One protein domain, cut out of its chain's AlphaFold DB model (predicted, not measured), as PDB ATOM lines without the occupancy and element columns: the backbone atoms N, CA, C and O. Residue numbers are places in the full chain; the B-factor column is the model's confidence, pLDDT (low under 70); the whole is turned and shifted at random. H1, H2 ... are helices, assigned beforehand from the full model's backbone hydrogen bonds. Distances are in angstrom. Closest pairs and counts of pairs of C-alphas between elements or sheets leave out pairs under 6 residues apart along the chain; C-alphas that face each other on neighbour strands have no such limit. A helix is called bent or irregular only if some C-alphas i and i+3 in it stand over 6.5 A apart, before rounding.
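What this domain is: This is residues 28 to 76 of the 94 residues of an uncharacterized protein of Anaerobium acetethylicum (UniProt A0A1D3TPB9). One long helix, H1, makes the long side of a flat shape, and a shorter helix, H2, folds back beneath its second half at a steep angle. Residues 28 to 34 fold back from the other end of H1 on the same side as H2, while residues 72 to 76 lead away from H1. The printed part has 49 residues with two named helices, H1 then H2, and no named strand; its class is all helix. It is only just compact, close to loose, with a radius of gyration of the C-alphas of 11.5 A and spans of 35 by 26 by 12 A.

How they stand to each other: H1, residues 35 to 54, touches H2, residues 60 to 71, with residues 45 to 52 alone. The closest C-alphas, of Ile 45 and Ile 69, are 6.7 A apart. The helices run opposite ways at a steep tilt of 50 degrees. In H2 every O i to N i+4 pair is within hydrogen-bond range, in H1 14 of 16.

Where its parts are: H1 is 30.1 A long, from C-alpha 35 at (135.573, 83.160, 149.917). It is neither bent nor irregular, but only just: C-alphas 47 and 50 are 6.5 A apart. H2 is 16.4 A long and ends with C-alpha 71 at (139.576, 96.379, 134.780).

The domain as a whole: The C-alphas farthest apart, of Gly 35 and Asp 57, are separated by 34.8 A. The link from H1 to H2 is tight. The printed part has no cut, and no printed residue is under 70 in pLDDT.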
ATOM      1  N   PHE A  28     145.083  95.952 142.170       87.88
ATOM      2  CA  PHE A  28     143.796  95.355 142.519       87.88
ATOM      3  C   PHE A  28     143.445  94.232 141.544       87.88
ATOM      4  O   PHE A  28     143.399  94.427 140.332       87.88
ATOM      5  N   ASP A  29     143.156  93.055 142.096       89.12
ATOM      6  CA  ASP A  29     142.693  91.905 141.331       89.12
ATOM      7  C   ASP A  29     141.689  91.096 142.160       89.12
ATOM      8  O   ASP A  29     142.035  90.394 143.116       89.12
ATOM      9  N   ILE A  30     140.416  91.186 141.775       87.31
ATOM     10  CA  ILE A  30     139.323  90.473 142.440       87.31
ATOM     11  C   ILE A  30     139.392  88.956 142.235       87.31
ATOM     12  O   ILE A  30     138.805  88.198 143.014       87.31
ATOM     13  N   SER A  31     140.095  88.487 141.201       87.38
ATOM     14  CA  SER A  31     140.275  87.060 140.940       87.38
ATOM     15  C   SER A  31     141.130  86.397 142.021       87.38
ATOM     16  O   SER A  31     140.852  85.254 142.387       87.38
ATOM     17  N   ARG A  32     142.075  87.153 142.602       90.06
ATOM     18  CA  ARG A  32     142.963  86.722 143.693       90.06
ATOM     19  C   ARG A  32     142.287  86.692 145.061       90.06
ATOM     20  O   ARG A  32     142.806  86.061 145.978       90.06
ATOM     21  N   LEU A  33     141.134  87.344 145.213       90.94
ATOM     22  CA  LEU A  33     140.323  87.233 146.424       90.94
ATOM     23  C   LEU A  33     139.529  85.923 146.408       90.94
ATOM     24  O   LEU A  33     139.015  85.501 145.371       90.94
ATOM     25  N   SER A  34     139.363  85.302 147.574       93.62
ATOM     26  CA  SER A  34     138.592  84.068 147.741       93.62
ATOM     27  C   SER A  34     137.571  84.180 148.878       93.62
ATOM     28  O   SER A  34     137.626  85.084 149.717       93.62
ATOM     29  N   GLY A  35     136.584  83.278 148.867       94.94
ATOM     30  CA  GLY A  35     135.573  83.160 149.917       94.94
ATOM     31  C   GLY A  35     134.780  84.447 150.176       94.94
ATOM     32  O   GLY A  35     134.353  85.141 149.248       94.94
ATOM     33  N   ILE A  36     134.583  84.757 151.459       94.88
ATOM     34  CA  ILE A  36     133.751  85.880 151.914       94.88
ATOM     35  C   ILE A  36     134.302  87.245 151.478       94.88
ATOM     36  O   ILE A  36     133.525  88.136 151.143       94.88
ATOM     37  N   TYR A  37     135.627  87.399 151.388       91.69
ATOM     38  CA  TYR A  37     136.254  88.654 150.964       91.69
ATOM     39  C   TYR A  37     135.939  88.982 149.507       91.69
ATOM     40  O   TYR A  37     135.579  90.115 149.190       91.69
ATOM     41  N   LYS A  38     135.994  87.975 148.625       93.62
ATOM     42  CA  LYS A  38     135.585  88.138 147.226       93.62
ATOM     43  C   LYS A  38     134.115  88.535 147.130       93.62
ATOM     44  O   LYS A  38     133.766  89.414 146.345       93.62
ATOM     45  N   PHE A  39     133.252  87.898 147.920       93.94
ATOM     46  CA  PHE A  39     131.827  88.221 147.944       93.94
ATOM     47  C   PHE A  39     131.582  89.673 148.381       93.94
ATOM     48  O   PHE A  39     130.928  90.422 147.660       93.94
ATOM     49  N   MET A  40     132.160  90.095 149.508       94.19
ATOM     50  CA  MET A  40     132.029  91.466 150.015       94.19
ATOM     51  C   MET A  40     132.532  92.503 149.005       94.19
ATOM     52  O   MET A  40     131.849  93.498 148.761       94.19
ATOM     53  N   MET A  41     133.681  92.246 148.374       92.12
ATOM     54  CA  MET A  41     134.253  93.138 147.364       92.12
ATOM     55  C   MET A  41     133.326  93.292 146.151       92.12
ATOM     56  O   MET A  41     133.039  94.410 145.734       92.12
ATOM     57  N   ASN A  42     132.771  92.190 145.635       90.94
ATOM     58  CA  ASN A  42     131.804  92.240 144.533       90.94
ATOM     59  C   ASN A  42     130.552  93.046 144.893       90.94
ATOM     60  O   ASN A  42     130.044  93.801 144.065       90.94
ATOM     61  N   GLN A  43     130.049  92.901 146.120       92.06
ATOM     62  CA  GLN A  43     128.889  93.666 146.569       92.06
ATOM     63  C   GLN A  43     129.205  95.163 146.659       92.06
ATOM     64  O   GLN A  43     128.397  95.975 146.218       92.06
ATOM     65  N   MET A  44     130.385  95.534 147.160       89.94
ATOM     66  CA  MET A  44     130.824  96.930 147.193       89.94
ATOM     67  C   MET A  44     130.938  97.525 145.784       89.94
ATOM     68  O   MET A  44     130.392  98.601 145.548       89.94
ATOM     69  N   ILE A  45     131.569  96.816 144.838       88.12
ATOM     70  CA  ILE A  45     131.697  97.261 143.438       88.12
ATOM     71  C   ILE A  45     130.315  97.495 142.825       88.12
ATOM     72  O   ILE A  45     130.057  98.572 142.296       88.12
ATOM     73  N   ARG A  46     129.388  96.544 142.989       88.69
ATOM     74  CA  ARG A  46     128.006  96.654 142.489       88.69
ATOM     75  C   ARG A  46     127.246  97.861 143.036       88.69
ATOM     76  O   ARG A  46     126.354  98.364 142.361       88.69
ATOM     77  N   MET A  47     127.556  98.301 144.255       87.69
ATOM     78  CA  MET A  47     126.928  99.478 144.862       87.69
ATOM     79  C   MET A  47     127.601 100.784 144.426       87.69
ATOM     80  O   MET A  47     126.911 101.757 144.128       87.69
ATOM     81  N   MET A  48     128.935 100.816 144.388       85.00
ATOM     82  CA  MET A  48     129.704 102.030 144.101       85.00
ATOM     83  C   MET A  48     129.773 102.365 142.614       85.00
ATOM     84  O   MET A  48     129.683 103.536 142.262       85.00
ATOM     85  N   GLU A  49     129.905 101.372 141.734       83.75
ATOM     86  CA  GLU A  49     130.071 101.602 140.297       83.75
ATOM     87  C   GLU A  49     128.918 102.430 139.695       83.75
ATOM     88  O   GLU A  49     129.198 103.451 139.061       83.75
ATOM     89  N   PRO A  50     127.628 102.112 139.928       85.12
ATOM     90  CA  PRO A  50     126.532 102.912 139.385       85.12
ATOM     91  C   PRO A  50     126.456 104.314 139.996       85.12
ATOM     92  O   PRO A  50     126.054 105.253 139.312       85.12
ATOM     93  N   ALA A  51     126.809 104.454 141.278       85.25
ATOM     94  CA  ALA A  51     126.799 105.737 141.973       85.25
ATOM     95  C   ALA A  51     127.874 106.674 141.408       85.25
ATOM     96  O   ALA A  51     127.581 107.825 141.091       85.25
ATOM     97  N   LEU A  52     129.087 106.154 141.204       84.56
ATOM     98  CA  LEU A  52     130.189 106.910 140.624       84.56
ATOM     99  C   LEU A  52     129.926 107.228 139.151       84.56
ATOM    100  O   LEU A  52     130.097 108.372 138.749       84.56
ATOM    101  N   LEU A  53     129.433 106.278 138.345       84.56
ATOM    102  CA  LEU A  53     129.140 106.523 136.925       84.56
ATOM    103  C   LEU A  53     128.138 107.661 136.700       84.56
ATOM    104  O   LEU A  53     128.328 108.440 135.768       84.56
ATOM    105  N   LYS A  54     127.125 107.784 137.563       87.38
ATOM    106  CA  LYS A  54     126.091 108.830 137.488       87.38
ATOM    107  C   LYS A  54     126.545 110.206 137.975       87.38
ATOM    108  O   LYS A  54     125.845 111.180 137.724       87.38
ATOM    109  N   LYS A  55     127.668 110.292 138.687       88.31
ATOM    110  CA  LYS A  55     128.219 111.560 139.173       88.31
ATOM    111  C   LYS A  55     128.786 112.358 137.994       88.31
ATOM    112  O   LYS A  55     129.619 111.823 137.274       88.31
ATOM    113  N   GLU A  56     128.348 113.590 137.759       82.69
ATOM    114  CA  GLU A  56     128.867 114.405 136.642       82.69
ATOM    115  C   GLU A  56     130.233 115.033 136.971       82.69
ATOM    116  O   GLU A  56     131.073 115.194 136.093       82.69
ATOM    117  N   ASP A  57     130.491 115.294 138.249       88.44
ATOM    118  CA  ASP A  57     131.693 115.906 138.814       88.44
ATOM    119  C   ASP A  57     132.624 114.856 139.452       88.44
ATOM    120  O   ASP A  57     132.940 114.897 140.646       88.44
ATOM    121  N   LYS A  58     133.045 113.857 138.668       86.38
ATOM    122  CA  LYS A  58     134.030 112.876 139.149       86.38
ATOM    123  C   LYS A  58     135.387 113.553 139.337       86.38
ATOM    124  O   LYS A  58     135.880 114.252 138.459       86.38
ATOM    125  N   THR A  59     135.998 113.316 140.487       88.00
ATOM    126  CA  THR A  59     137.405 113.647 140.728       88.00
ATOM    127  C   THR A  59     138.310 112.639 140.022       88.00
ATOM    128  O   THR A  59     137.914 111.495 139.800       88.00
ATOM    129  N   GLU A  60     139.552 113.025 139.732       83.31
ATOM    130  CA  GLU A  60     140.557 112.132 139.134       83.31
ATOM    131  C   GLU A  60     140.723 110.827 139.938       83.31
ATOM    132  O   GLU A  60     140.727 109.736 139.378       83.31
ATOM    133  N   ALA A  61     140.713 110.919 141.272       82.12
ATOM    134  CA  ALA A  61     140.774 109.755 142.156       82.12
ATOM    135  C   ALA A  61     139.554 108.820 142.016       82.12
ATOM    136  O   ALA A  61     139.686 107.601 142.132       82.12
ATOM    137  N   GLU A  62     138.358 109.366 141.779       84.88
ATOM    138  CA  GLU A  62     137.147 108.569 141.544       84.88
ATOM    139  C   GLU A  62     137.178 107.880 140.173       84.88
ATOM    140  O   GLU A  62     136.695 106.753 140.046       84.88
ATOM    141  N   GLU A  63     137.762 108.521 139.160       85.44
ATOM    142  CA  GLU A  63     137.964 107.923 137.837       85.44
ATOM    143  C   GLU A  63     139.010 106.804 137.865       85.44
ATOM    144  O   GLU A  63     138.757 105.713 137.346       85.44
ATOM    145  N   GLU A  64     140.143 107.021 138.537       82.94
ATOM    146  CA  GLU A  64     141.161 105.988 138.758       82.94
ATOM    147  C   GLU A  64     140.590 104.791 139.522       82.94
ATOM    148  O   GLU A  64     140.810 103.638 139.143       82.94
ATOM    149  N   TYR A  65     139.799 105.050 140.563       84.44
ATOM    150  CA  TYR A  65     139.127 104.000 141.317       84.44
ATOM    151  C   TYR A  65     138.130 103.219 140.453       84.44
ATOM    152  O   TYR A  65     138.108 101.988 140.504       84.44
ATOM    153  N   LEU A  66     137.327 103.904 139.630       85.69
ATOM    154  CA  LEU A  66     136.404 103.268 138.685       85.69
ATOM    155  C   LEU A  66     137.135 102.357 137.697       85.69
ATOM    156  O   LEU A  66     136.670 101.250 137.422       85.69
ATOM    157  N   LYS A  67     138.274 102.813 137.172       84.62
ATOM    158  CA  LYS A  67     139.116 102.008 136.288       84.62
ATOM    159  C   LYS A  67     139.632 100.769 137.017       84.62
ATOM    160  O   LYS A  67     139.452  99.655 136.532       84.62
ATOM    161  N   MET A  68     140.165 100.955 138.224       85.69
ATOM    162  CA  MET A  68     140.674  99.878 139.072       85.69
ATOM    163  C   MET A  68     139.627  98.800 139.361       85.69
ATOM    164  O   MET A  68     139.925  97.616 139.246       85.69
ATOM    165  N   ILE A  69     138.395  99.169 139.721       83.88
ATOM    166  CA  ILE A  69     137.365  98.169 140.048       83.88
ATOM    167  C   ILE A  69     136.804  97.445 138.817       83.88
ATOM    168  O   ILE A  69     136.341  96.313 138.953       83.88
ATOM    169  N   LYS A  70     136.830  98.080 137.636       80.25
ATOM    170  CA  LYS A  70     136.314  97.508 136.381       80.25
ATOM    171  C   LYS A  70     137.307  96.578 135.706       80.25
ATOM    172  O   LYS A  70     136.941  95.489 135.273       80.25
ATOM    173  N   GLU A  71     138.543  97.037 135.584       82.12
ATOM    174  CA  GLU A  71     139.576  96.379 134.780       82.12
ATOM    175  C   GLU A  71     140.554  95.592 135.658       82.12
ATOM    176  O   GLU A  71     141.351  94.803 135.151       82.12
ATOM    177  N   GLY A  72     140.487  95.776 136.981       81.00
ATOM    178  CA  GLY A  72     141.626  95.477 137.830       81.00
ATOM    179  C   GLY A  72     142.786  96.406 137.485       81.00
ATOM    180  O   GLY A  72     142.625  97.440 136.836       81.00
ATOM    181  N   GLY A  73     143.981  96.027 137.907       83.44
ATOM    182  CA  GLY A  73     145.193  96.629 137.374       83.44
ATOM    183  C   GLY A  73     146.367  96.521 138.318       83.44
ATOM    184  O   GLY A  73     146.210  96.412 139.537       83.44
ATOM    185  N   ASP A  74     147.550  96.568 137.721       82.00
ATOM    186  CA  ASP A  74     148.766  96.882 138.443       82.00
ATOM    187  C   ASP A  74     148.948  98.403 138.433       82.00
ATOM    188  O   ASP A  74     149.066  99.017 137.374       82.00
ATOM    189  N   PHE A  75     148.903  99.003 139.620       81.31
ATOM    190  CA  PHE A  75     149.116 100.437 139.823       81.31
ATOM    191  C   PHE A  75     150.477 100.703 140.475       81.31
ATOM    192  O   PHE A  75     150.729 101.801 140.975       81.31
ATOM    193  N   VAL A  76     151.358  99.696 140.494       83.25
ATOM    194  CA  VAL A  76     152.743  99.864 140.915       83.25
ATOM    195  C   VAL A  76     153.445 100.760 139.901       83.25
ATOM    196  O   VAL A  76     153.450 100.506 138.700       83.25
TER     197      VAL A  76